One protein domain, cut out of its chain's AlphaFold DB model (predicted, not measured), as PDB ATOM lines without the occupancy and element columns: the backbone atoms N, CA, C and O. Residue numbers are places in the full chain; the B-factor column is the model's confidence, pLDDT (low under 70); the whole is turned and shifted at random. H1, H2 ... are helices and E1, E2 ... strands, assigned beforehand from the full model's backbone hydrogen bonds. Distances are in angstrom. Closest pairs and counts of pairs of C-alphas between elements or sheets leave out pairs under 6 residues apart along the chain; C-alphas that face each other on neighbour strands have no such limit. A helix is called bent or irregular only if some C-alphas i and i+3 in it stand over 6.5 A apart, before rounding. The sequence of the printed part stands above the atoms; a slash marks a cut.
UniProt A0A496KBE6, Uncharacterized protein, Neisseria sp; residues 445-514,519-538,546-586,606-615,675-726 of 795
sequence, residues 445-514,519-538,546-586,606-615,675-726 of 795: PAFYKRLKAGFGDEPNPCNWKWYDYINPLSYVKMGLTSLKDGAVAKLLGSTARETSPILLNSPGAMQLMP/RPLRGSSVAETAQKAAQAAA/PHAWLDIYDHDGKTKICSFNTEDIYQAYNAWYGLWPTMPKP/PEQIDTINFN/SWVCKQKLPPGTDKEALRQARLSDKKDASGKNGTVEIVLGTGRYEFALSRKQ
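AT A GLANCE: This is residues 445 to 514, 519 to 538, 546 to 586, 606 to 615 and 675 to 726 of the 795 residues of an uncharacterized protein of Neisseria sp (UniProt A0A496KBE6). A sheet of five strands, curled like part of a barrel, has H1 and H9 on one face, H9 sitting between the edge strands E2 and E4. Beyond H1 gathers a loose cluster of short helices, H3, H4, H5 and H8, while H6 and H2 lie far out and residues 475 to 480 stick out. The printed part has 193 residues with nine named helices and five named strands, in the order H1 H2 H3 H4 H5 H6 E1 E2 H7 H8 E3 H9 E4 E5; the class is mixed, with 88 residues, under half, in named elements. The mixed sheet runs E2 E1 E3 E5 E4. The whole is compact, with a radius of gyration of the C-alphas of 17.5 A and spans of 49 by 46 by 41 A.

HOW THE PARTS SIT: The strongly twisted sheet holds E2, residues 560 to 564, E1, 550 to 553, E3, 675 to 678, E5, 716 to 722, and E4, 708 to 713. E1 and E2 form a hairpin, with N 552 and O 562 2.9 A apart. E1 and E3 are parallel, with N 553 and O 676 at 2.8 A. E3 and E5 are antiparallel, with N 677 and O 721 at 2.9 A. E4 and E5 form a hairpin, with N 711 and O 718 at 2.8 A. H9, residues 688 to 693, and H1, 446 to 453, are on the same face, two layers with the sheet. The closest C-alphas of H9 and E2 are those of Lys 688 and Cys 562, 5.5 A. E3, H9 and E4 make a split strand-helix-strand unit, E5 between its strands, with a left-handed crossover. The hub is H4, residues 496 to 504, irregular but only just: C-alphas 498 and 501 are 6.8 A apart. H1 touches H4 at a steep tilt of 43 degrees, opposite ways, closest at C-alphas 453 and 496, 4.6 A. H8, residues 608 to 613, only just touches H4, with 3 pairs of C-alphas within 8 A, the closest 497 and 609, 6.0 A. H3, 485 to 492, and H5, 507 to 510, only just touch H4, each with 3 such pairs and only at the corner. H2, 467 to 470, H6, 526 to 536, and H7, 566 to 571, touch no helix and are not on the sheet. Each O i to N i+4 pair is within hydrogen-bond range in H1, H3, H6, H7, H8 and H9, and 3 of 5 in H4; H2 and H5 are too short for one.

IN THESE COORDINATES: E5 is 20.0 A long, E4 15.9 A and H6 15.2 A. H1 begins at C-alpha 446, (-21.508, 53.804, -124.471), and E5 ends at C-alpha 722, (-33.101, 56.331, -124.037).

THE WHOLE: Cuts leave gaps between C-alphas 514 and 519, 8.7 A, 538 and 546, 14.3 A, 586 and 606, 13.0 A, and 615 and 675, 32.4 A. The links H1 to H2, H2 to H3 and H9 to E4 are long. The mean pLDDT of the printed part is 74.6, with 61 residues under 70, among them 456 to 493 and 606 to 615.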
ATOM      1  N   PRO A 445     -19.858  56.498-121.674       94.06
ATOM      2  CA  PRO A 445     -21.294  56.267-121.507       94.06
ATOM      3  C   PRO A 445     -21.849  55.185-122.446       94.06
ATOM      4  O   PRO A 445     -22.812  54.504-122.098       94.06
ATOM      5  N   ALA A 446     -21.193  54.923-123.583       88.25
ATOM      6  CA  ALA A 446     -21.508  53.804-124.471       88.25
ATOM      7  C   ALA A 446     -21.679  52.454-123.739       88.25
ATOM      8  O   ALA A 446     -22.526  51.659-124.153       88.25
ATOM      9  N   PHE A 447     -20.951  52.205-122.639       91.44
ATOM     10  CA  PHE A 447     -21.157  51.028-121.784       91.44
ATOM     11  C   PHE A 447     -22.599  50.935-121.266       91.44
ATOM     12  O   PHE A 447     -23.249  49.906-121.433       91.44
ATOM     13  N   TYR A 448     -23.139  52.021-120.705       92.50
ATOM     14  CA  TYR A 448     -24.497  52.046-120.161       92.50
ATOM     15  C   TYR A 448     -25.554  51.897-121.266       92.50
ATOM     16  O   TYR A 448     -26.535  51.176-121.080       92.50
ATOM     17  N   LYS A 449     -25.344  52.494-122.455       88.00
ATOM     18  CA  LYS A 449     -26.219  52.242-123.620       88.00
ATOM     19  C   LYS A 449     -26.233  50.760-123.973       88.00
ATOM     20  O   LYS A 449     -27.305  50.196-124.170       88.00
ATOM     21  N   ARG A 450     -25.057  50.134-124.069       85.56
ATOM     22  CA  ARG A 450     -24.920  48.714-124.433       85.56
ATOM     23  C   ARG A 450     -25.579  47.819-123.389       85.56
ATOM     24  O   ARG A 450     -26.310  46.921-123.771       85.56
ATOM     25  N   LEU A 451     -25.427  48.142-122.107       85.69
ATOM     26  CA  LEU A 451     -26.116  47.471-121.008       85.69
ATOM     27  C   LEU A 451     -27.647  47.564-121.149       85.69
ATOM     28  O   LEU A 451     -28.344  46.560-121.123       85.69
ATOM     29  N   LYS A 452     -28.193  48.769-121.343       85.94
ATOM     30  CA  LYS A 452     -29.649  49.001-121.302       85.94
ATOM     31  C   LYS A 452     -30.385  48.770-122.619       85.94
ATOM     32  O   LYS A 452     -31.605  48.641-122.605       85.94
ATOM     33  N   ALA A 453     -29.687  48.748-123.750       79.94
ATOM     34  CA  ALA A 453     -30.303  48.666-125.075       79.94
ATOM     35  C   ALA A 453     -29.608  47.698-126.039       79.94
ATOM     36  O   ALA A 453     -30.083  47.530-127.157       79.94
ATOM     37  N   GLY A 454     -28.507  47.062-125.638       74.56
ATOM     38  CA  GLY A 454     -27.713  46.209-126.515       74.56
ATOM     39  C   GLY A 454     -26.903  46.970-127.569       74.56
ATOM     40  O   GLY A 454     -26.833  48.205-127.582       74.56
ATOM     41  N   PHE A 455     -26.271  46.224-128.476       70.88
ATOM     42  CA  PHE A 455     -25.501  46.771-129.603       70.88
ATOM     43  C   PHE A 455     -26.338  47.000-130.871       70.88
ATOM     44  O   PHE A 455     -25.791  47.478-131.859       70.88
ATOM     45  N   GLY A 456     -27.641  46.693-130.850       58.59
ATOM     46  CA  GLY A 456     -28.549  46.973-131.965       58.59
ATOM     47  C   GLY A 456     -28.709  48.470-132.254       58.59
ATOM     48  O   GLY A 456     -28.088  49.311-131.585       58.59
ATOM     49  N   ASP A 457     -29.553  48.774-133.249       55.19
ATOM     50  CA  ASP A 457     -29.826  50.126-133.754       55.19
ATOM     51  C   ASP A 457     -29.959  51.165-132.633       55.19
ATOM     52  O   ASP A 457     -30.400  50.864-131.516       55.19
ATOM     53  N   GLU A 458     -29.560  52.407-132.926       56.19
ATOM     54  CA  GLU A 458     -29.734  53.503-131.975       56.19
ATOM     55  C   GLU A 458     -31.181  53.527-131.471       56.19
ATOM     56  O   GLU A 458     -32.103  53.358-132.281       56.19
ATOM     57  N   PRO A 459     -31.401  53.703-130.152       49.44
ATOM     58  CA  PRO A 459     -32.738  53.653-129.595       49.44
ATOM     59  C   PRO A 459     -33.649  54.571-130.408       49.44
ATOM     60  O   PRO A 459     -33.336  55.736-130.668       49.44
ATOM     61  N   ASN A 460     -34.754  54.008-130.891       44.22
ATOM     62  CA  ASN A 460     -35.760  54.756-131.619       44.22
ATOM     63  C   ASN A 460     -36.777  55.266-130.592       44.22
ATOM     64  O   ASN A 460     -37.657  54.490-130.204       44.22
ATOM     65  N   PRO A 461     -36.677  56.521-130.104       42.31
ATOM     66  CA  PRO A 461     -37.752  57.094-129.316       42.31
ATOM     67  C   PRO A 461     -38.974  57.170-130.238       42.31
ATOM     68  O   PRO A 461     -38.992  57.905-131.219       42.31
ATOM     69  N   CYS A 462     -39.946  56.302-129.980       41.34
ATOM     70  CA  CYS A 462     -41.156  56.053-130.761       41.34
ATOM     71  C   CYS A 462     -41.706  57.273-131.543       41.34
ATOM     72  O   CYS A 462     -42.010  58.291-130.937       41.34
ATOM     73  N   ASN A 463     -41.930  57.124-132.860       41.09
ATOM     74  CA  ASN A 463     -42.885  57.856-133.723       41.09
ATOM     75  C   ASN A 463     -43.169  59.354-133.442       41.09
ATOM     76  O   ASN A 463     -44.299  59.814-133.641       41.09
ATOM     77  N   TRP A 464     -42.175  60.157-133.052       46.78
ATOM     78  CA  TRP A 464     -42.381  61.591-132.843       46.78
ATOM     79  C   TRP A 464     -42.040  62.440-134.063       46.78
ATOM     80  O   TRP A 464     -40.952  62.996-134.181       46.78
ATOM     81  N   LYS A 465     -43.051  62.659-134.915       45.38
ATOM     82  CA  LYS A 465     -42.983  63.617-136.032       45.38
ATOM     83  C   LYS A 465     -42.550  65.035-135.618       45.38
ATOM     84  O   LYS A 465     -42.085  65.774-136.474       45.38
ATOM     85  N   TRP A 466     -42.707  65.443-134.350       44.72
ATOM     86  CA  TRP A 466     -42.273  66.771-133.889       44.72
ATOM     87  C   TRP A 466     -40.841  66.807-133.338       44.72
ATOM     88  O   TRP A 466     -40.198  67.848-133.449       44.72
ATOM     89  N   TYR A 467     -40.313  65.699-132.801       41.84
ATOM     90  CA  TYR A 467     -38.904  65.617-132.389       41.84
ATOM     91  C   TYR A 467     -37.994  65.657-133.628       41.84
ATOM     92  O   TYR A 467     -36.989  66.368-133.643       41.84
ATOM     93  N   ASP A 468     -38.443  65.028-134.721       46.47
ATOM     94  CA  ASP A 468     -37.869  65.178-136.064       46.47
ATOM     95  C   ASP A 468     -37.982  66.625-136.607       46.47
ATOM     96  O   ASP A 468     -37.144  67.064-137.392       46.47
ATOM     97  N   TYR A 469     -38.986  67.399-136.169       41.38
ATOM     98  CA  TYR A 469     -39.264  68.765-136.643       41.38
ATOM     99  C   TYR A 469     -38.395  69.840-135.971       41.38
ATOM    100  O   TYR A 469     -38.034  70.827-136.608       41.38
ATOM    101  N   ILE A 470     -38.036  69.659-134.695       40.84
ATOM    102  CA  ILE A 470     -37.170  70.600-133.958       40.84
ATOM    103  C   ILE A 470     -35.679  70.248-134.034       40.84
ATOM    104  O   ILE A 470     -34.846  71.072-133.661       40.84
ATOM    105  N   ASN A 471     -35.338  69.059-134.544       38.88
ATOM    106  CA  ASN A 471     -33.964  68.653-134.849       38.88
ATOM    107  C   ASN A 471     -33.814  68.205-136.327       38.88
ATOM    108  O   ASN A 471     -33.347  67.098-136.605       38.88
ATOM    109  N   PRO A 472     -34.164  69.068-137.306       34.50
ATOM    110  CA  PRO A 472     -34.348  68.700-138.718       34.50
ATOM    111  C   PRO A 472     -33.059  68.321-139.473       34.50
ATOM    112  O   PRO A 472     -33.097  68.011-140.660       34.50
ATOM    113  N   LEU A 473     -31.899  68.339-138.809       36.03
ATOM    114  CA  LEU A 473     -30.600  68.005-139.399       36.03
ATOM    115  C   LEU A 473     -29.972  66.734-138.789       36.03
ATOM    116  O   LEU A 473     -28.759  66.559-138.907       36.03
ATOM    117  N   SER A 474     -30.745  65.866-138.124       38.91
ATOM    118  CA  SER A 474     -30.301  64.525-137.686       38.91
ATOM    119  C   SER A 474     -30.143  63.530-138.850       38.91
ATOM    120  O   SER A 474     -29.559  62.467-138.683       38.91
ATOM    121  N   TYR A 475     -30.562  63.921-140.060       36.38
ATOM    122  CA  TYR A 475     -30.331  63.217-141.328       36.38
ATOM    123  C   TYR A 475     -28.956  63.511-141.959       36.38
ATOM    124  O   TYR A 475     -28.772  63.399-143.173       36.38
ATOM    125  N   VAL A 476     -27.958  63.911-141.167       29.98
ATOM    126  CA  VAL A 476     -26.579  64.006-141.663       29.98
ATOM    127  C   VAL A 476     -25.972  62.617-141.573       29.98
ATOM    128  O   VAL A 476     -25.426  62.235-140.550       29.98
ATOM    129  N   LYS A 477     -26.133  61.867-142.668       32.94
ATOM    130  CA  LYS A 477     -25.287  60.734-143.056       32.94
ATOM    131  C   LYS A 477     -24.953  59.817-141.869       32.94
ATOM    132  O   LYS A 477     -23.794  59.690-141.495       32.94
ATOM    133  N   MET A 478     -25.971  59.137-141.328       32.12
ATOM    134  CA  MET A 478     -25.764  57.857-140.645       32.12
ATOM    135  C   MET A 478     -25.207  56.876-141.682       32.12
ATOM    136  O   MET A 478     -25.930  56.083-142.284       32.12
ATOM    137  N   GLY A 479     -23.922  57.044-141.998       26.42
ATOM    138  CA  GLY A 479     -23.153  56.091-142.767       26.42
ATOM    139  C   GLY A 479     -23.265  54.776-142.028       26.42
ATOM    140  O   GLY A 479     -23.097  54.765-140.811       26.42
ATOM    141  N   LEU A 480     -23.649  53.739-142.773       26.84
ATOM    142  CA  LEU A 480     -23.699  52.349-142.352       26.84
ATOM    143  C   LEU A 480     -22.862  52.129-141.086       26.84
ATOM    144  O   LEU A 480     -21.634  52.204-141.161       26.84
ATOM    145  N   THR A 481     -23.522  51.843-139.957       34.75
ATOM    146  CA  THR A 481     -22.908  51.032-138.899       34.75
ATOM    147  C   THR A 481     -22.162  49.935-139.627       34.75
ATOM    148  O   THR A 481     -22.765  49.221-140.440       34.75
ATOM    149  N   SER A 482     -20.842  49.932-139.478       37.38
ATOM    150  CA  SER A 482     -19.958  49.129-140.310       37.38
ATOM    151  C   SER A 482     -20.482  47.690-140.336       37.38
ATOM    152  O   SER A 482     -21.048  47.222-139.346       37.38
ATOM    153  N   LEU A 483     -20.269  46.943-141.427       33.09
ATOM    154  CA  LEU A 483     -20.509  45.486-141.459       33.09
ATOM    155  C   LEU A 483     -19.963  44.780-140.188       33.09
ATOM    156  O   LEU A 483     -20.478  43.738-139.783       33.09
ATOM    157  N   LYS A 484     -18.967  45.403-139.538       46.00
ATOM    158  CA  LYS A 484     -18.296  45.035-138.287       46.00
ATOM    159  C   LYS A 484     -19.092  45.348-136.996       46.00
ATOM    160  O   LYS A 484     -19.107  44.496-136.112       46.00
ATOM    161  N   ASP A 485     -19.828  46.461-136.894       41.91
ATOM    162  CA  ASP A 485     -20.764  46.718-135.772       41.91
ATOM    163  C   ASP A 485     -21.889  45.680-135.756       41.91
ATOM    164  O   ASP A 485     -22.307  45.193-134.704       41.91
ATOM    165  N   GLY A 486     -22.319  45.265-136.953       42.81
ATOM    166  CA  GLY A 486     -23.230  44.144-137.134       42.81
ATOM    167  C   GLY A 486     -22.659  42.813-136.635       42.81
ATOM    168  O   GLY A 486     -23.431  41.980-136.177       42.81
ATOM    169  N   ALA A 487     -21.338  42.595-136.677       42.88
ATOM    170  CA  ALA A 487     -20.700  41.386-136.146       42.88
ATOM    171  C   ALA A 487     -20.615  41.404-134.608       42.88
ATOM    172  O   ALA A 487     -20.962  40.413-133.968       42.88
ATOM    173  N   VAL A 488     -20.258  42.545-134.003       51.12
ATOM    174  CA  VAL A 488     -20.248  42.717-132.535       51.12
ATOM    175  C   VAL A 488     -21.663  42.608-131.956       51.12
ATOM    176  O   VAL A 488     -21.869  41.920-130.954       51.12
ATOM    177  N   ALA A 489     -22.661  43.212-132.613       46.72
ATOM    178  CA  ALA A 489     -24.059  43.124-132.195       46.72
ATOM    179  C   ALA A 489     -24.631  41.707-132.284       46.72
ATOM    180  O   ALA A 489     -25.450  41.320-131.452       46.72
ATOM    181  N   LYS A 490     -24.177  40.911-133.253       52.47
ATOM    182  CA  LYS A 490     -24.577  39.505-133.384       52.47
ATOM    183  C   LYS A 490     -23.976  38.604-132.299       52.47
ATOM    184  O   LYS A 490     -24.571  37.575-132.000       52.47
ATOM    185  N   LEU A 491     -22.855  38.997-131.687       54.41
ATOM    186  CA  LEU A 491     -22.112  38.171-130.728       54.41
ATOM    187  C   LEU A 491     -22.365  38.578-129.267       54.41
ATOM    188  O   LEU A 491     -22.774  37.754-128.457       54.41
ATOM    189  N   LEU A 492     -22.233  39.856-128.909       62.91
ATOM    190  CA  LEU A 492     -22.568  40.292-127.544       62.91
ATOM    191  C   LEU A 492     -24.069  40.472-127.327       62.91
ATOM    192  O   LEU A 492     -24.532  40.451-126.190       62.91
ATOM    193  N   GLY A 493     -24.835  40.616-128.404       63.41
ATOM    194  CA  GLY A 493     -26.275  40.777-128.340       63.41
ATOM    195  C   GLY A 493     -26.761  42.116-128.866       63.41
ATOM    196  O   GLY A 493     -26.214  43.190-128.598       63.41
ATOM    197  N   SER A 494     -27.869  42.045-129.584       71.81
ATOM    198  CA  SER A 494     -28.563  43.201-130.133       71.81
ATOM    199  C   SER A 494     -29.387  43.936-129.076       71.81
ATOM    200  O   SER A 494     -29.680  45.114-129.249       71.81
ATOM    201  N   THR A 495     -29.707  43.263-127.965       75.00
ATOM    202  CA  THR A 495     -30.605  43.759-126.914       75.00
ATOM    203  C   THR A 495     -29.964  43.762-125.527       75.00
ATOM    204  O   THR A 495     -28.966  43.080-125.281       75.00
ATOM    205  N   ALA A 496     -30.584  44.473-124.584       78.50
ATOM    206  CA  ALA A 496     -30.194  44.479-123.170       78.50
ATOM    207  C   ALA A 496     -30.158  43.066-122.560       78.50
ATOM    208  O   ALA A 496     -29.270  42.749-121.772       78.50
ATOM    209  N   ARG A 497     -31.104  42.200-122.961       74.94
ATOM    210  CA  ARG A 497     -31.227  40.813-122.471       74.94
ATOM    211  C   ARG A 497     -30.038  39.945-122.843       74.94
ATOM    212  O   ARG A 497     -29.649  39.065-122.088       74.94
ATOM    213  N   GLU A 498     -29.501  40.173-124.030       72.88
ATOM    214  CA  GLU A 498     -28.387  39.394-124.551       72.88
ATOM    215  C   GLU A 498     -27.046  39.933-124.042       72.88
ATOM    216  O   GLU A 498     -26.144  39.148-123.776       72.88
ATOM    217  N   THR A 499     -26.933  41.248-123.849       76.75
ATOM    218  CA  THR A 499     -25.670  41.918-123.497       76.75
ATOM    219  C   THR A 499     -25.404  42.011-122.003       76.75
ATOM    220  O   THR A 499     -24.269  41.794-121.580       76.75
ATOM    221  N   SER A 500     -26.418  42.337-121.195       80.06
ATOM    222  CA  SER A 500     -26.221  42.632-119.768       80.06
ATOM    223  C   SER A 500     -25.553  41.494-119.003       80.06
ATOM    224  O   SER A 500     -24.621  41.780-118.257       80.06
ATOM    225  N   PRO A 501     -25.930  40.218-119.210       77.25
ATOM    226  CA  PRO A 501     -25.252  39.105-118.559       77.25
ATOM    227  C   PRO A 501     -23.747  39.052-118.785       77.25
ATOM    228  O   PRO A 501     -22.996  38.845-117.837       77.25
ATOM    229  N   ILE A 502     -23.302  39.278-120.019       78.69
ATOM    230  CA  ILE A 502     -21.878  39.242-120.359       78.69
ATOM    231  C   ILE A 502     -21.173  40.438-119.721       78.69
ATOM    232  O   ILE A 502     -20.133  40.288-119.087       78.69
ATOM    233  N   LEU A 503     -21.759  41.633-119.851       84.81
ATOM    234  CA  LEU A 503     -21.152  42.863-119.349       84.81
ATOM    235  C   LEU A 503     -21.054  42.885-117.820       84.81
ATOM    236  O   LEU A 503     -20.033  43.315-117.305       84.81
ATOM    237  N   LEU A 504     -22.078  42.424-117.096       85.88
ATOM    238  CA  LEU A 504     -22.113  42.466-115.626       85.88
ATOM    239  C   LEU A 504     -21.297  41.342-114.960       85.88
ATOM    240  O   LEU A 504     -20.921  41.475-113.798       85.88
ATOM    241  N   ASN A 505     -20.980  40.267-115.688       83.50
ATOM    242  CA  ASN A 505     -20.044  39.228-115.237       83.50
ATOM    243  C   ASN A 505     -18.604  39.488-115.713       83.50
ATOM    244  O   ASN A 505     -17.744  38.628-115.579       83.50
ATOM    245  N   SER A 506     -18.324  40.655-116.294       89.38
ATOM    246  CA  SER A 506     -17.020  40.995-116.855       89.38
ATOM    247  C   SER A 506     -16.481  42.258-116.182       89.38
ATOM    248  O   SER A 506     -16.827  43.368-116.603       89.38
ATOM    249  N   PRO A 507     -15.631  42.145-115.140       93.56
ATOM    250  CA  PRO A 507     -15.019  43.324-114.528       93.56
ATOM    251  C   PRO A 507     -14.229  44.150-115.553       93.56
ATOM    252  O   PRO A 507     -14.266  45.380-115.499       93.56
ATOM    253  N   GLY A 508     -13.596  43.501-116.540       94.06
ATOM    254  CA  GLY A 508     -12.931  44.176-117.654       94.06
ATOM    255  C   GLY A 508     -13.889  45.055-118.455       94.06
ATOM    256  O   GLY A 508     -13.621  46.240-118.644       94.06
ATOM    257  N   ALA A 509     -15.054  44.533-118.849       91.19
ATOM    258  CA  ALA A 509     -16.057  45.323-119.561       91.19
ATOM    259  C   ALA A 509     -16.666  46.430-118.684       91.19
ATOM    260  O   ALA A 509     -16.858  47.551-119.158       91.19
ATOM    261  N   MET A 510     -16.942  46.155-117.405       94.31
ATOM    262  CA  MET A 510     -17.503  47.133-116.462       94.31
ATOM    263  C   MET A 510     -16.568  48.317-116.191       94.31
ATOM    264  O   MET A 510     -17.044  49.423-115.936       94.31
ATOM    265  N   GLN A 511     -15.248  48.130-116.290       96.56
ATOM    266  CA  GLN A 511     -14.271  49.220-116.166       96.56
ATOM    267  C   GLN A 511     -14.384  50.272-117.288       96.56
ATOM    268  O   GLN A 511     -13.859  51.377-117.123       96.56
ATOM    269  N   LEU A 512     -15.118  49.981-118.376       95.25
ATOM    270  CA  LEU A 512     -15.484  50.952-119.415       95.25
ATOM    271  C   LEU A 512     -16.613  51.902-118.995       95.25
ATOM    272  O   LEU A 512     -16.798  52.918-119.653       95.25
ATOM    273  N   MET A 513     -17.388  51.617-117.945       94.62
ATOM    274  CA  MET A 513     -18.380  52.571-117.428       94.62
ATOM    275  C   MET A 513     -17.721  53.934-117.167       94.62
ATOM    276  O   MET A 513     -16.570  53.930-116.745       94.62
ATOM    277  N   PRO A 514     -18.397  55.083-117.367       96.44
ATOM    278  CA  PRO A 514     -17.871  56.376-116.925       96.44
ATOM    279  C   PRO A 514     -17.366  56.327-115.480       96.44
ATOM    280  O   PRO A 514     -18.058  55.805-114.606       96.44
ATOM    281  N   ARG A 519     -16.061  63.611-116.941       94.19
ATOM    282  CA  ARG A 519     -16.610  64.963-117.081       94.19
ATOM    283  C   ARG A 519     -17.099  65.180-118.512       94.19
ATOM    284  O   ARG A 519     -16.260  65.412-119.380       94.19
ATOM    285  N   PRO A 520     -18.416  65.112-118.775       93.19
ATOM    286  CA  PRO A 520     -18.937  65.326-120.120       93.19
ATOM    287  C   PRO A 520     -18.665  66.754-120.606       93.19
ATOM    288  O   PRO A 520     -18.661  67.702-119.814       93.19
ATOM    289  N   LEU A 521     -18.480  66.917-121.917       90.69
ATOM    290  CA  LEU A 521     -18.250  68.230-122.531       90.69
ATOM    291  C   LEU A 521     -19.555  69.013-122.714       90.69
ATOM    292  O   LEU A 521     -19.560  70.245-122.632       90.69
ATOM    293  N   ARG A 522     -20.669  68.314-122.967       87.12
ATOM    294  CA  ARG A 522     -22.002  68.890-123.219       87.12
ATOM    295  C   ARG A 522     -21.963  69.986-124.294       87.12
ATOM    296  O   ARG A 522     -22.583  71.037-124.151       87.12
ATOM    297  N   GLY A 523     -21.171  69.757-125.344       84.06
ATOM    298  CA  GLY A 523     -20.947  70.694-126.449       84.06
ATOM    299  C   GLY A 523     -19.961  71.838-126.179       84.06
ATOM    300  O   GLY A 523     -19.726  72.629-127.089       84.06
ATOM    301  N   SER A 524     -19.371  71.931-124.980       85.75
ATOM    302  CA  SER A 524     -18.246  72.842-124.710       85.75
ATOM    303  C   SER A 524     -16.960  72.322-125.358       85.75
ATOM    304  O   SER A 524     -16.815  71.122-125.589       85.75
ATOM    305  N   SER A 525     -15.983  73.201-125.597       85.62
ATOM    306  CA  SER A 525     -14.655  72.738-126.024       85.62
ATOM    307  C   SER A 525     -13.873  72.095-124.867       85.62
ATOM    308  O   SER A 525     -14.145  72.339-123.684       85.62
ATOM    309  N   VAL A 526     -12.856  71.292-125.201       84.69
ATOM    310  CA  VAL A 526     -11.919  70.725-124.213       84.69
ATOM    311  C   VAL A 526     -11.231  71.835-123.410       84.69
ATOM    312  O   VAL A 526     -11.183  71.755-122.184       84.69
ATOM    313  N   ALA A 527     -10.773  72.898-124.079       84.38
ATOM    314  CA  ALA A 527     -10.097  74.033-123.450       84.38
ATOM    315  C   ALA A 527     -11.000  74.761-122.440       84.38
ATOM    316  O   ALA A 527     -10.609  74.984-121.295       84.38
ATOM    317  N   GLU A 528     -12.238  75.074-122.837       85.69
ATOM    318  CA  GLU A 528     -13.233  75.691-121.949       85.69
ATOM    319  C   GLU A 528     -13.528  74.807-120.736       85.69
ATOM    320  O   GLU A 528     -13.666  75.295-119.613       85.69
ATOM    321  N   THR A 529     -13.629  73.495-120.949       83.75
ATOM    322  CA  THR A 529     -13.919  72.534-119.883       83.75
ATOM    323  C   THR A 529     -12.753  72.413-118.909       83.75
ATOM    324  O   THR A 529     -12.981  72.431-117.699       83.75
ATOM    325  N   ALA A 530     -11.515  72.360-119.408       83.06
ATOM    326  CA  ALA A 530     -10.303  72.352-118.592       83.06
ATOM    327  C   ALA A 530     -10.167  73.646-117.771       83.06
ATOM    328  O   ALA A 530      -9.906  73.594-116.569       83.06
ATOM    329  N   GLN A 531     -10.448  74.808-118.372       84.81
ATOM    330  CA  GLN A 531     -10.447  76.089-117.663       84.81
ATOM    331  C   GLN A 531     -11.494  76.117-116.537       84.81
ATOM    332  O   GLN A 531     -11.176  76.477-115.401       84.81
ATOM    333  N   LYS A 532     -12.729  75.679-116.820       84.75
ATOM    334  CA  LYS A 532     -13.787  75.540-115.804       84.75
ATOM    335  C   LYS A 532     -13.395  74.543-114.709       84.75
ATOM    336  O   LYS A 532     -13.774  74.731-113.557       84.75
ATOM    337  N   ALA A 533     -12.673  73.473-115.045       82.69
ATOM    338  CA  ALA A 533     -12.198  72.482-114.080       82.69
ATOM    339  C   ALA A 533     -11.176  73.068-113.105       82.69
ATOM    340  O   ALA A 533     -11.352  72.934-111.895       82.69
ATOM    341  N   ALA A 534     -10.183  73.791-113.625       80.25
ATOM    342  CA  ALA A 534      -9.178  74.471-112.814       80.25
ATOM    343  C   ALA A 534      -9.798  75.521-111.871       80.25
ATOM    344  O   ALA A 534      -9.385  75.646-110.722       80.25
ATOM    345  N   GLN A 535     -10.826  76.245-112.330       77.06
ATOM    346  CA  GLN A 535     -11.530  77.253-111.526       77.06
ATOM    347  C   GLN A 535     -12.428  76.639-110.440       77.06
ATOM    348  O   GLN A 535     -12.483  77.154-109.323       77.06
ATOM    349  N   ALA A 536     -13.117  75.531-110.736       67.75
ATOM    350  CA  ALA A 536     -14.018  74.866-109.791       67.75
ATOM    351  C   ALA A 536     -13.278  74.239-108.596       67.75
ATOM    352  O   ALA A 536     -13.802  74.253-107.485       67.75
ATOM    353  N   ALA A 537     -12.039  73.770-108.787       57.12
ATOM    354  CA  ALA A 537     -11.194  73.286-107.691       57.12
ATOM    355  C   ALA A 537     -10.900  74.369-106.625       57.12
ATOM    356  O   ALA A 537     -10.588  74.035-105.485       57.12
ATOM    357  N   ALA A 538     -11.037  75.656-106.971       44.78
ATOM    358  CA  ALA A 538     -10.784  76.787-106.077       44.78
ATOM    359  C   ALA A 538     -12.044  77.338-105.378       44.78
ATOM    360  O   ALA A 538     -11.926  78.161-104.474       44.78
ATOM    361  N   PRO A 546     -20.575  68.593-112.128       88.19
ATOM    362  CA  PRO A 546     -19.833  68.545-113.384       88.19
ATOM    363  C   PRO A 546     -19.534  67.116-113.851       88.19
ATOM    364  O   PRO A 546     -19.178  66.941-115.013       88.19
ATOM    365  N   HIS A 547     -19.675  66.114-112.981       93.12
ATOM    366  CA  HIS A 547     -19.436  64.705-113.289       93.12
ATOM    367  C   HIS A 547     -20.713  63.941-113.646       93.12
ATOM    368  O   HIS A 547     -20.663  62.766-114.018       93.12
ATOM    369  N   ALA A 548     -21.875  64.591-113.567       93.44
ATOM    370  CA  ALA A 548     -23.131  63.960-113.925       93.44
ATOM    371  C   ALA A 548     -23.232  63.779-115.446       93.44
ATOM    372  O   ALA A 548     -23.114  64.745-116.204       93.44
ATOM    373  N   TRP A 549     -23.491  62.549-115.891       94.25
ATOM    374  CA  TRP A 549     -23.513  62.156-117.309       94.25
ATOM    375  C   TRP A 549     -24.794  61.421-117.720       94.25
ATOM    376  O   TRP A 549     -25.053  61.297-118.918       94.25
ATOM    377  N   LEU A 550     -25.597  60.962-116.754       95.19
ATOM    378  CA  LEU A 550     -26.917  60.385-116.991       95.19
ATOM    379  C   LEU A 550     -27.993  61.415-116.642       95.19
ATOM    380  O   LEU A 550     -28.187  61.738-115.475       95.19
ATOM    381  N   ASP A 551     -28.696  61.930-117.641       93.88
ATOM    382  CA  ASP A 551     -29.755  62.922-117.475       93.88
ATOM    383  C   ASP A 551     -31.148  62.267-117.512       93.88
ATOM    384  O   ASP A 551     -31.382  61.310-118.251       93.88
ATOM    385  N   ILE A 552     -32.101  62.813-116.756       93.81
ATOM    386  CA  ILE A 552     -33.520  62.442-116.832       93.81
ATOM    387  C   ILE A 552     -34.323  63.654-117.296       93.81
ATOM    388  O   ILE A 552     -34.216  64.732-116.705       93.81
ATOM    389  N   TYR A 553     -35.142  63.477-118.328       92.25
ATOM    390  CA  TYR A 553     -36.005  64.511-118.891       92.25
ATOM    391  C   TYR A 553     -37.483  64.133-118.783       92.25
ATOM    392  O   TYR A 553     -37.856  62.957-118.858       92.25
ATOM    393  N   ASP A 554     -38.323  65.158-118.650       91.12
ATOM    394  CA  ASP A 554     -39.771  65.049-118.839       91.12
ATOM    395  C   ASP A 554     -40.106  64.765-120.321       91.12
ATOM    396  O   ASP A 554     -39.236  64.775-121.197       91.12
ATOM    397  N   HIS A 555     -41.385  64.541-120.615       88.69
ATOM    398  CA  HIS A 555     -41.899  64.247-121.949       88.69
ATOM    399  C   HIS A 555     -41.492  65.233-123.040       88.69
ATOM    400  O   HIS A 555     -41.328  64.836-124.181       88.69
ATOM    401  N   ASP A 556     -41.276  66.510-122.756       82.94
ATOM    402  CA  ASP A 556     -40.865  67.450-123.803       82.94
ATOM    403  C   ASP A 556     -39.410  67.255-124.289       82.94
ATOM    404  O   ASP A 556     -38.992  67.924-125.239       82.94
ATOM    405  N   GLY A 557     -38.626  66.373-123.649       80.38
ATOM    406  CA  GLY A 557     -37.216  66.127-123.967       80.38
ATOM    407  C   GLY A 557     -36.299  67.339-123.760       80.38
ATOM    408  O   GLY A 557     -35.162  67.330-124.225       80.38
ATOM    409  N   LYS A 558     -36.787  68.396-123.101       82.12
ATOM    410  CA  LYS A 558     -36.089  69.675-122.879       82.12
ATOM    411  C   LYS A 558     -36.012  70.026-121.400       82.12
ATOM    412  O   LYS A 558     -34.992  70.532-120.935       82.12
ATOM    413  N   THR A 559     -37.068  69.732-120.656       86.12
ATOM    414  CA  THR A 559     -37.167  69.939-119.219       86.12
ATOM    415  C   THR A 559     -36.387  68.839-118.513       86.12
ATOM    416  O   THR A 559     -36.871  67.724-118.313       86.12
ATOM    417  N   LYS A 560     -35.136  69.153-118.170       90.69
ATOM    418  CA  LYS A 560     -34.285  68.282-117.362       90.69
ATOM    419  C   LYS A 560     -34.803  68.258-115.926       90.69
ATOM    420  O   LYS A 560     -34.856  69.299-115.279       90.69
ATOM    421  N   ILE A 561     -35.130  67.068-115.434       93.31
ATOM    422  CA  ILE A 561     -35.568  66.841-114.055       93.31
ATOM    423  C   ILE A 561     -34.357  66.746-113.128       93.31
ATOM    424  O   ILE A 561     -34.274  67.445-112.122       93.31
ATOM    425  N   CYS A 562     -33.396  65.888-113.471       93.56
ATOM    426  CA  CYS A 562     -32.180  65.691-112.689       93.56
ATOM    427  C   CYS A 562     -31.068  65.042-113.520       93.56
ATOM    428  O   CYS A 562     -31.287  64.611-114.654       93.56
ATOM    429  N   SER A 563     -29.885  64.928-112.916       93.56
ATOM    430  CA  SER A 563     -28.760  64.172-113.464       93.56
ATOM    431  C   SER A 563     -28.102  63.306-112.389       93.56
ATOM    432  O   SER A 563     -28.120  63.654-111.201       93.56
ATOM    433  N   PHE A 564     -27.502  62.201-112.819       94.56
ATOM    434  CA  PHE A 564     -26.750  61.261-111.997       94.56
ATOM    435  C   PHE A 564     -25.299  61.160-112.478       94.56
ATOM    436  O   PHE A 564     -25.023  61.142-113.684       94.56
ATOM    437  N   ASN A 565     -24.378  61.109-111.520       95.31
ATOM    438  CA  ASN A 565     -22.971  60.783-111.752       95.31
ATOM    439  C   ASN A 565     -22.714  59.290-111.494       95.31
ATOM    440  O   ASN A 565     -23.616  58.539-111.129       95.31
ATOM    441  N   THR A 566     -21.476  58.839-111.667       96.06
ATOM    442  CA  THR A 566     -21.132  57.428-111.448       96.06
ATOM    443  C   THR A 566     -21.304  56.977-109.994       96.06
ATOM    444  O   THR A 566     -21.748  55.853-109.768       96.06
ATOM    445  N   GLU A 567     -21.021  57.830-109.007       94.56
ATOM    446  CA  GLU A 567     -21.208  57.485-107.589       94.56
ATOM    447  C   GLU A 567     -22.688  57.275-107.242       94.56
ATOM    448  O   GLU A 567     -23.030  56.330-106.532       94.56
ATOM    449  N   ASP A 568     -23.586  58.081-107.817       93.88
ATOM    450  CA  ASP A 568     -25.030  57.882-107.704       93.88
ATOM    451  C   ASP A 568     -25.445  56.499-108.237       93.88
ATOM    452  O   ASP A 568     -26.246  55.800-107.614       93.88
ATOM    453  N   ILE A 569     -24.893  56.089-109.386       94.38
ATOM    454  CA  ILE A 569     -25.160  54.779-110.000       94.38
ATOM    455  C   ILE A 569     -24.579  53.646-109.153       94.38
ATOM    456  O   ILE A 569     -25.188  52.589-109.039       94.38
ATOM    457  N   TYR A 570     -23.421  53.853-108.533       93.94
ATOM    458  CA  TYR A 570     -22.789  52.882-107.645       93.94
ATOM    459  C   TYR A 570     -23.523  52.664-106.332       93.94
ATOM    460  O   TYR A 570     -23.493  51.547-105.817       93.94
ATOM    461  N   GLN A 571     -24.130  53.711-105.780       92.31
ATOM    462  CA  GLN A 571     -24.931  53.628-104.559       92.31
ATOM    463  C   GLN A 571     -26.306  53.021-104.832       92.31
ATOM    464  O   GLN A 571     -26.824  52.277-104.006       92.31
ATOM    465  N   ALA A 572     -26.876  53.306-106.003       90.38
ATOM    466  CA  ALA A 572     -28.195  52.842-106.417       90.38
ATOM    467  C   ALA A 572     -28.102  51.877-107.608       90.38
ATOM    468  O   ALA A 572     -28.864  51.981-108.574       90.38
ATOM    469  N   TYR A 573     -27.151  50.937-107.567       88.94
ATOM    470  CA  TYR A 573     -26.876  50.057-108.707       88.94
ATOM    471  C   TYR A 573     -28.078  49.181-109.071       88.94
ATOM    472  O   TYR A 573     -28.185  48.773-110.222       88.94
ATOM    473  N   ASN A 574     -28.986  48.922-108.131       83.50
ATOM    474  CA  ASN A 574     -30.207  48.145-108.324       83.50
ATOM    475  C   ASN A 574     -31.458  48.988-108.638       83.50
ATOM    476  O   ASN A 574     -32.549  48.441-108.785       83.50
ATOM    477  N   ALA A 575     -31.334  50.316-108.741       88.56
ATOM    478  CA  ALA A 575     -32.441  51.177-109.149       88.56
ATOM    479  C   ALA A 575     -32.806  50.956-110.629       88.56
ATOM    480  O   ALA A 575     -32.021  50.416-111.411       88.56
ATOM    481  N   TRP A 576     -33.972  51.449-111.057       88.62
ATOM    482  CA  TRP A 576     -34.432  51.322-112.450       88.62
ATOM    483  C   TRP A 576     -33.437  51.929-113.466       88.62
ATOM    484  O   TRP A 576     -33.210  51.376-114.549       88.62
ATOM    485  N   TYR A 577     -32.779  53.026-113.078       90.75
ATOM    486  CA  TYR A 577     -31.708  53.696-113.823       90.75
ATOM    487  C   TYR A 577     -30.298  53.168-113.479       90.75
ATOM    488  O   TYR A 577     -29.314  53.638-114.041       90.75
ATOM    489  N   GLY A 578     -30.180  52.228-112.539       89.75
ATOM    490  CA  GLY A 578     -28.918  51.634-112.094       89.75
ATOM    491  C   GLY A 578     -28.366  50.601-113.081       89.75
ATOM    492  O   GLY A 578     -28.860  50.456-114.197       89.75
ATOM    493  N   LEU A 579     -27.344  49.849-112.682       87.69
ATOM    494  CA  LEU A 579     -26.733  48.802-113.513       87.69
ATOM    495  C   LEU A 579     -27.606  47.539-113.592       87.69
ATOM    496  O   LEU A 579     -27.787  46.985-114.672       87.69
ATOM    497  N   TRP A 580     -28.192  47.128-112.468       79.44
ATOM    498  CA  TRP A 580     -28.934  45.879-112.302       79.44
ATOM    499  C   TRP A 580     -30.366  46.132-111.798       79.44
ATOM    500  O   TRP A 580     -30.673  45.907-110.630       79.44
ATOM    501  N   PRO A 581     -31.286  46.578-112.664       62.66
ATOM    502  CA  PRO A 581     -32.591  47.073-112.227       62.66
ATOM    503  C   PRO A 581     -33.562  45.969-111.754       62.66
ATOM    504  O   PRO A 581     -34.528  46.280-111.065       62.66
ATOM    505  N   THR A 582     -33.325  44.697-112.100       58.06
ATOM    506  CA  THR A 582     -34.251  43.563-111.883       58.06
ATOM    507  C   THR A 582     -33.775  42.581-110.804       58.06
ATOM    508  O   THR A 582     -34.079  41.397-110.874       58.06
ATOM    509  N   MET A 583     -33.003  43.030-109.804       56.84
ATOM    510  CA  MET A 583     -32.577  42.146-108.706       56.84
ATOM    511  C   MET A 583     -33.793  41.508-108.000       56.84
ATOM    512  O   MET A 583     -34.693  42.244-107.574       56.84
ATOM    513  N   PRO A 584     -33.821  40.173-107.814       49.28
ATOM    514  CA  PRO A 584     -34.859  39.509-107.033       49.28
ATOM    515  C   PRO A 584     -34.866  40.043-105.601       49.28
ATOM    516  O   PRO A 584     -33.830  40.090-104.936       49.28
ATOM    517  N   LYS A 585     -36.033  40.473-105.116       46.22
ATOM    518  CA  LYS A 585     -36.153  40.988-103.750       46.22
ATOM    519  C   LYS A 585     -36.112  39.829-102.744       46.22
ATOM    520  O   LYS A 585     -36.754  38.804-102.982       46.22
ATOM    521  N   PRO A 586     -35.407  39.971-101.609       38.62
ATOM    522  CA  PRO A 586     -35.626  39.080-100.474       38.62
ATOM    523  C   PRO A 586     -37.085  39.232-100.009       38.62
ATOM    524  O   PRO A 586     -37.590  40.354 -99.984       38.62
ATOM    525  N   PRO A 606     -39.344  34.699-112.227       38.69
ATOM    526  CA  PRO A 606     -38.087  35.242-112.701       38.69
ATOM    527  C   PRO A 606     -38.315  35.841-114.087       38.69
ATOM    528  O   PRO A 606     -38.954  35.214-114.944       38.69
ATOM    529  N   GLU A 607     -37.792  37.039-114.335       42.69
ATOM    530  CA  GLU A 607     -37.649  37.503-115.707       42.69
ATOM    531  C   GLU A 607     -36.790  36.484-116.482       42.69
ATOM    532  O   GLU A 607     -35.993  35.740-115.912       42.69
ATOM    533  N   GLN A 608     -36.892  36.417-117.812       39.12
ATOM    534  CA  GLN A 608     -36.010  35.507-118.562       39.12
ATOM    535  C   GLN A 608     -34.514  35.854-118.398       39.12
ATOM    536  O   GLN A 608     -33.680  34.954-118.507       39.12
ATOM    537  N   ILE A 609     -34.177  37.116-118.082       42.25
ATOM    538  CA  ILE A 609     -32.820  37.519-117.666       42.25
ATOM    539  C   ILE A 609     -32.413  36.771-116.381       42.25
ATOM    540  O   ILE A 609     -31.287  36.275-116.299       42.25
ATOM    541  N   ASP A 610     -33.344  36.601-115.440       46.97
ATOM    542  CA  ASP A 610     -33.137  35.885-114.179       46.97
ATOM    543  C   ASP A 610     -33.018  34.370-114.399       46.97
ATOM    544  O   ASP A 610     -32.219  33.709-113.746       46.97
ATOM    545  N   THR A 611     -33.724  33.780-115.370       41.97
ATOM    546  CA  THR A 611     -33.615  32.323-115.607       41.97
ATOM    547  C   THR A 611     -32.284  31.870-116.215       41.97
ATOM    548  O   THR A 611     -31.910  30.710-116.048       41.97
ATOM    549  N   ILE A 612     -31.562  32.749-116.920       47.41
ATOM    550  CA  ILE A 612     -30.276  32.397-117.552       47.41
ATOM    551  C   ILE A 612     -29.097  32.684-116.605       47.41
ATOM    552  O   ILE A 612     -28.045  32.061-116.735       47.41
ATOM    553  N   ASN A 613     -29.274  33.571-115.615       48.22
ATOM    554  CA  ASN A 613     -28.185  34.079-114.778       48.22
ATOM    555  C   ASN A 613     -28.463  34.148-113.282       48.22
ATOM    556  O   ASN A 613     -27.645  34.759-112.607       48.22
ATOM    557  N   PHE A 614     -29.534  33.558-112.760       47.25
ATOM    558  CA  PHE A 614     -29.787  33.550-111.323       47.25
ATOM    559  C   PHE A 614     -29.705  32.125-110.760       47.25
ATOM    560  O   PHE A 614     -30.609  31.307-110.927       47.25
ATOM    561  N   ASN A 615     -28.596  31.821-110.094       51.91
ATOM    562  CA  ASN A 615     -28.452  30.760-109.116       51.91
ATOM    563  C   ASN A 615     -28.502  31.386-107.708       51.91
ATOM    564  O   ASN A 615     -27.457  31.723-107.145       51.91
ATOM    565  N   SER A 675     -29.386  60.144-121.879       91.44
ATOM    566  CA  SER A 675     -30.626  60.679-121.325       91.44
ATOM    567  C   SER A 675     -31.745  59.647-121.336       91.44
ATOM    568  O   SER A 675     -31.965  58.994-122.354       91.44
ATOM    569  N   TRP A 676     -32.483  59.539-120.232       93.38
ATOM    570  CA  TRP A 676     -33.808  58.924-120.208       93.38
ATOM    571  C   TRP A 676     -34.865  60.006-120.396       93.38
ATOM    572  O   TRP A 676     -34.889  60.984-119.653       93.38
ATOM    573  N   VAL A 677     -35.756  59.823-121.364       92.50
ATOM    574  CA  VAL A 677     -36.859  60.748-121.648       92.50
ATOM    575  C   VAL A 677     -38.168  60.040-121.341       92.50
ATOM    576  O   VAL A 677     -38.412  58.948-121.863       92.50
ATOM    577  N   CYS A 678     -38.995  60.630-120.478       93.19
ATOM    578  CA  CYS A 678     -40.317  60.082-120.192       93.19
ATOM    579  C   CYS A 678     -41.209  60.173-121.439       93.19
ATOM    580  O   CYS A 678     -41.134  61.132-122.196       93.19
ATOM    581  N   LYS A 679     -42.080  59.196-121.683       89.69
ATOM    582  CA  LYS A 679     -43.071  59.259-122.768       89.69
ATOM    583  C   LYS A 679     -44.318  60.037-122.356       89.69
ATOM    584  O   LYS A 679     -45.073  60.491-123.214       89.69
ATOM    585  N   GLN A 680     -44.550  60.163-121.054       92.31
ATOM    586  CA  GLN A 680     -45.695  60.842-120.464       92.31
ATOM    587  C   GLN A 680     -45.231  62.021-119.617       92.31
ATOM    588  O   GLN A 680     -44.123  62.023-119.088       92.31
ATOM    589  N   LYS A 681     -46.094  63.028-119.471       93.19
ATOM    590  CA  LYS A 681     -45.810  64.152-118.582       93.19
ATOM    591  C   LYS A 681     -45.719  63.670-117.137       93.19
ATOM    592  O   LYS A 681     -46.662  63.051-116.639       93.19
ATOM    593  N   LEU A 682     -44.604  63.971-116.478       92.94
ATOM    594  CA  LEU A 682     -44.390  63.598-115.084       92.94
ATOM    595  C   LEU A 682     -45.269  64.429-114.127       92.94
ATOM    596  O   LEU A 682     -45.663  65.554-114.460       92.94
ATOM    597  N   PRO A 683     -45.592  63.901-112.929       93.62
ATOM    598  CA  PRO A 683     -46.291  64.659-111.899       93.62
ATOM    599  C   PRO A 683     -45.561  65.970-111.567       93.62
ATOM    600  O   PRO A 683     -44.330  65.965-111.448       93.62
ATOM    601  N   PRO A 684     -46.283  67.089-111.371       90.69
ATOM    602  CA  PRO A 684     -45.677  68.329-110.896       90.69
ATOM    603  C   PRO A 684     -44.903  68.106-109.590       90.69
ATOM    604  O   PRO A 684     -45.401  67.440-108.687       90.69
ATOM    605  N   GLY A 685     -43.698  68.670-109.491       87.75
ATOM    606  CA  GLY A 685     -42.835  68.509-108.314       87.75
ATOM    607  C   GLY A 685     -42.016  67.213-108.282       87.75
ATOM    608  O   GLY A 685     -41.351  66.965-107.284       87.75
ATOM    609  N   THR A 686     -42.029  66.402-109.349       93.00
ATOM    610  CA  THR A 686     -41.106  65.261-109.472       93.00
ATOM    611  C   THR A 686     -39.662  65.758-109.475       93.00
ATOM    612  O   THR A 686     -39.282  66.550-110.338       93.00
ATOM    613  N   ASP A 687     -38.861  65.275-108.530       91.38
ATOM    614  CA  ASP A 687     -37.456  65.633-108.354       91.38
ATOM    615  C   ASP A 687     -36.541  64.389-108.335       91.38
ATOM    616  O   ASP A 687     -36.971  63.256-108.583       91.38
ATOM    617  N   LYS A 688     -35.244  64.601-108.072       91.94
ATOM    618  CA  LYS A 688     -34.238  63.526-108.039       91.94
ATOM    619  C   LYS A 688     -34.553  62.464-106.976       91.94
ATOM    620  O   LYS A 688     -34.332  61.283-107.237       91.94
ATOM    621  N   GLU A 689     -35.071  62.851-105.808       91.50
ATOM    622  CA  GLU A 689     -35.387  61.914-104.720       91.50
ATOM    623  C   GLU A 689     -36.625  61.076-105.035       91.50
ATOM    624  O   GLU A 689     -36.617  59.858-104.845       91.50
ATOM    625  N   ALA A 690     -37.656  61.694-105.611       92.38
ATOM    626  CA  ALA A 690     -38.833  60.978-106.085       92.38
ATOM    627  C   ALA A 690     -38.452  59.891-107.108       92.38
ATOM    628  O   ALA A 690     -38.925  58.755-107.028       92.38
ATOM    629  N   LEU A 691     -37.535  60.201-108.032       92.12
ATOM    630  CA  LEU A 691     -37.035  59.242-109.023       92.12
ATOM    631  C   LEU A 691     -36.111  58.164-108.434       92.12
ATOM    632  O   LEU A 691     -36.099  57.051-108.963       92.12
ATOM    633  N   ARG A 692     -35.373  58.462-107.353       90.75
ATOM    634  CA  ARG A 692     -34.595  57.473-106.579       90.75
ATOM    635  C   ARG A 692     -35.495  56.447-105.893       90.75
ATOM    636  O   ARG A 692     -35.139  55.275-105.822       90.75
ATOM    637  N   GLN A 693     -36.659  56.876-105.409       88.56
ATOM    638  CA  GLN A 693     -37.624  56.013-104.718       88.56
ATOM    639  C   GLN A 693     -38.558  55.250-105.668       88.56
ATOM    640  O   GLN A 693     -39.235  54.307-105.244       88.56
ATOM    641  N   ALA A 694     -38.610  55.648-106.942       90.19
ATOM    642  CA  ALA A 694     -39.422  54.984-107.949       90.19
ATOM    643  C   ALA A 694     -38.973  53.532-108.166       90.19
ATOM    644  O   ALA A 694     -37.786  53.199-108.136       90.19
ATOM    645  N   ARG A 695     -39.945  52.656-108.413       86.75
ATOM    646  CA  ARG A 695     -39.722  51.210-108.558       86.75
ATOM    647  C   ARG A 695     -40.018  50.791-109.987       86.75
ATOM    648  O   ARG A 695     -40.845  51.422-110.635       86.75
ATOM    649  N   LEU A 696     -39.398  49.717-110.470       84.50
ATOM    650  CA  LEU A 696     -39.879  49.071-111.693       84.50
ATOM    651  C   LEU A 696     -41.343  48.649-111.528       84.50
ATOM    652  O   LEU A 696     -41.776  48.311-110.421       84.50
ATOM    653  N   SER A 697     -42.102  48.687-112.622       82.81
ATOM    654  CA  SER A 697     -43.459  48.152-112.618       82.81
ATOM    655  C   SER A 697     -43.472  46.623-112.511       82.81
ATOM    656  O   SER A 697     -42.471  45.949-112.722       82.81
ATOM    657  N   ASP A 698     -44.637  46.074-112.181       77.31
ATOM    658  CA  ASP A 698     -44.923  44.630-112.130       77.31
ATOM    659  C   ASP A 698     -45.039  43.976-113.522       77.31
ATOM    660  O   ASP A 698     -45.374  42.796-113.652       77.31
ATOM    661  N   LYS A 699     -44.803  44.740-114.592       73.94
ATOM    662  CA  LYS A 699     -44.880  44.253-115.963       73.94
ATOM    663  C   LYS A 699     -43.716  43.304-116.227       73.94
ATOM    664  O   LYS A 699     -42.568  43.645-115.977       73.94
ATOM    665  N   LYS A 700     -44.002  42.165-116.864       64.88
ATOM    666  CA  LYS A 700     -43.006  41.140-117.235       64.88
ATOM    667  C   LYS A 700     -41.768  41.680-117.975       64.88
ATOM    668  O   LYS A 700     -40.694  41.108-117.867       64.88
ATOM    669  N   ASP A 701     -41.935  42.766-118.731       67.12
ATOM    670  CA  ASP A 701     -40.874  43.429-119.496       67.12
ATOM    671  C   ASP A 701     -40.715  44.896-119.046       67.12
ATOM    672  O   ASP A 701     -40.585  45.795-119.882       67.12
ATOM    673  N   ALA A 702     -40.801  45.160-117.735       67.06
ATOM    674  CA  ALA A 702     -40.674  46.506-117.177       67.06
ATOM    675  C   ALA A 702     -39.330  47.148-117.545       67.06
ATOM    676  O   ALA A 702     -39.301  48.336-117.833       67.06
ATOM    677  N   SER A 703     -38.244  46.373-117.635       75.69
ATOM    678  CA  SER A 703     -37.015  46.775-118.329       75.69
ATOM    679  C   SER A 703     -37.021  46.204-119.751       75.69
ATOM    680  O   SER A 703     -36.695  45.040-119.994       75.69
ATOM    681  N   GLY A 704     -37.423  47.026-120.715       69.81
ATOM    682  CA  GLY A 704     -37.541  46.638-122.113       69.81
ATOM    683  C   GLY A 704     -36.194  46.311-122.761       69.81
ATOM    684  O   GLY A 704     -35.139  46.822-122.396       69.81
ATOM    685  N   LYS A 705     -36.233  45.464-123.793       71.69
ATOM    686  CA  LYS A 705     -35.035  44.924-124.460       71.69
ATOM    687  C   LYS A 705     -34.210  45.952-125.260       71.69
ATOM    688  O   LYS A 705     -33.046  45.686-125.543       71.69
ATOM    689  N   ASN A 706     -34.789  47.112-125.588       79.00
ATOM    690  CA  ASN A 706     -34.214  48.124-126.488       79.00
ATOM    691  C   ASN A 706     -34.108  49.514-125.824       79.00
ATOM    692  O   ASN A 706     -34.420  50.523-126.453       79.00
ATOM    693  N   GLY A 707     -33.717  49.584-124.548       83.62
ATOM    694  CA  GLY A 707     -33.525  50.869-123.868       83.62
ATOM    695  C   GLY A 707     -34.826  51.577-123.510       83.62
ATOM    696  O   GLY A 707     -34.910  52.797-123.638       83.62
ATOM    697  N   THR A 708     -35.839  50.821-123.081       87.12
ATOM    698  CA  THR A 708     -37.066  51.362-122.484       87.12
ATOM    699  C   THR A 708     -37.240  50.820-121.076       87.12
ATOM    700  O   THR A 708     -36.795  49.715-120.782       87.12
ATOM    701  N   VAL A 709     -37.885  51.582-120.200       89.00
ATOM    702  CA  VAL A 709     -38.165  51.143-118.832       89.00
ATOM    703  C   VAL A 709     -39.484  51.724-118.338       89.00
ATOM    704  O   VAL A 709     -39.770  52.889-118.584       89.00
ATOM    705  N   GLU A 710     -40.300  50.923-117.667       90.12
ATOM    706  CA  GLU A 710     -41.554  51.341-117.047       90.12
ATOM    707  C   GLU A 710     -41.388  51.343-115.527       90.12
ATOM    708  O   GLU A 710     -41.026  50.332-114.919       90.12
ATOM    709  N   ILE A 711     -41.654  52.493-114.915       92.25
ATOM    710  CA  ILE A 711     -41.554  52.693-113.473       92.25
ATOM    711  C   ILE A 711     -42.912  53.041-112.876       92.25
ATOM    712  O   ILE A 711     -43.787  53.598-113.541       92.25
ATOM    713  N   VAL A 712     -43.062  52.748-111.590       91.25
ATOM    714  CA  VAL A 712     -44.153  53.208-110.739       91.25
ATOM    715  C   VAL A 712     -43.634  54.363-109.889       91.25
ATOM    716  O   VAL A 712     -42.682  54.202-109.121       91.25
ATOM    717  N   LEU A 713     -44.276  55.521-110.034       91.69
ATOM    718  CA  LEU A 713     -44.014  56.730-109.260       91.69
ATOM    719  C   LEU A 713     -45.326  57.182-108.609       91.69
ATOM    720  O   LEU A 713     -46.275  57.567-109.297       91.69
ATOM    721  N   GLY A 714     -45.398  57.097-107.279       86.94
ATOM    722  CA  GLY A 714     -46.660  57.251-106.553       86.94
ATOM    723  C   GLY A 714     -47.674  56.190-106.991       86.94
ATOM    724  O   GLY A 714     -47.392  54.996-106.927       86.94
ATOM    725  N   THR A 715     -48.843  56.621-107.470       83.12
ATOM    726  CA  THR A 715     -49.883  55.735-108.027       83.12
ATOM    727  C   THR A 715     -49.843  55.634-109.557       83.12
ATOM    728  O   THR A 715     -50.673  54.943-110.144       83.12
ATOM    729  N   GLY A 716     -48.929  56.351-110.220       90.69
ATOM    730  CA  GLY A 716     -48.832  56.421-111.678       90.69
ATOM    731  C   GLY A 716     -47.765  55.491-112.256       90.69
ATOM    732  O   GLY A 716     -46.774  55.177-111.596       90.69
ATOM    733  N   ARG A 717     -47.959  55.077-113.513       93.25
ATOM    734  CA  ARG A 717     -46.967  54.339-114.311       93.25
ATOM    735  C   ARG A 717     -46.402  55.244-115.397       93.25
ATOM    736  O   ARG A 717     -47.169  55.888-116.113       93.25
ATOM    737  N   TYR A 718     -45.082  55.258-115.529       94.06
ATOM    738  CA  TYR A 718     -44.357  56.139-116.439       94.06
ATOM    739  C   TYR A 718     -43.325  55.336-117.214       94.06
ATOM    740  O   TYR A 718     -42.550  54.583-116.631       94.06
ATOM    741  N   GLU A 719     -43.319  55.489-118.532       92.44
ATOM    742  CA  GLU A 719     -42.384  54.797-119.410       92.44
ATOM    743  C   GLU A 719     -41.298  55.768-119.863       92.44
ATOM    744  O   GLU A 719     -41.594  56.850-120.360       92.44
ATOM    745  N   PHE A 720     -40.041  55.374-119.731       92.19
ATOM    746  CA  PHE A 720     -38.881  56.111-120.204       92.19
ATOM    747  C   PHE A 720     -38.231  55.382-121.376       92.19
ATOM    748  O   PHE A 720     -38.251  54.153-121.456       92.19
ATOM    749  N   ALA A 721     -37.624  56.147-122.276       90.19
ATOM    750  CA  ALA A 721     -36.793  55.638-123.357       90.19
ATOM    751  C   ALA A 721     -35.452  56.378-123.392       90.19
ATOM    752  O   ALA A 721     -35.390  57.566-123.070       90.19
ATOM    753  N   LEU A 722     -34.387  55.686-123.790       87.19
ATOM    754  CA  LEU A 722     -33.101  56.331-124.037       87.19
ATOM    755  C   LEU A 722     -33.203  57.299-125.227       87.19
ATOM    756  O   LEU A 722     -33.773  56.961-126.267       87.19
ATOM    757  N   SER A 723     -32.639  58.500-125.082       78.88
ATOM    758  CA  SER A 723     -32.488  59.465-126.178       78.88
ATOM    759  C   SER A 723     -31.480  58.972-127.219       78.88
ATOM    760  O   SER A 723     -30.785  57.995-126.971       78.88
ATOM    761  N   ARG A 724     -31.362  59.670-128.359       77.00
ATOM    762  CA  ARG A 724     -30.286  59.486-129.358       77.00
ATOM    763  C   ARG A 724     -29.051  60.338-129.041       77.00
ATOM    764  O   ARG A 724     -29.149  61.256-128.221       77.00
ATOM    765  N   LYS A 725     -27.927  60.050-129.709       79.88
ATOM    766  CA  LYS A 725     -26.720  60.890-129.668       79.88
ATOM    767  C   LYS A 725     -27.022  62.282-130.220       79.88
ATOM    768  O   LYS A 725     -27.842  62.447-131.127       79.88
ATOM    769  N   GLN A 726     -26.350  63.286-129.681       81.00
ATOM    770  CA  GLN A 726     -26.453  64.677-130.109       81.00
ATOM    771  C   GLN A 726     -25.316  65.035-131.069       81.00
ATOM    772  O   GLN A 726     -24.276  64.395-131.093       81.00
TER     773      GLN A 726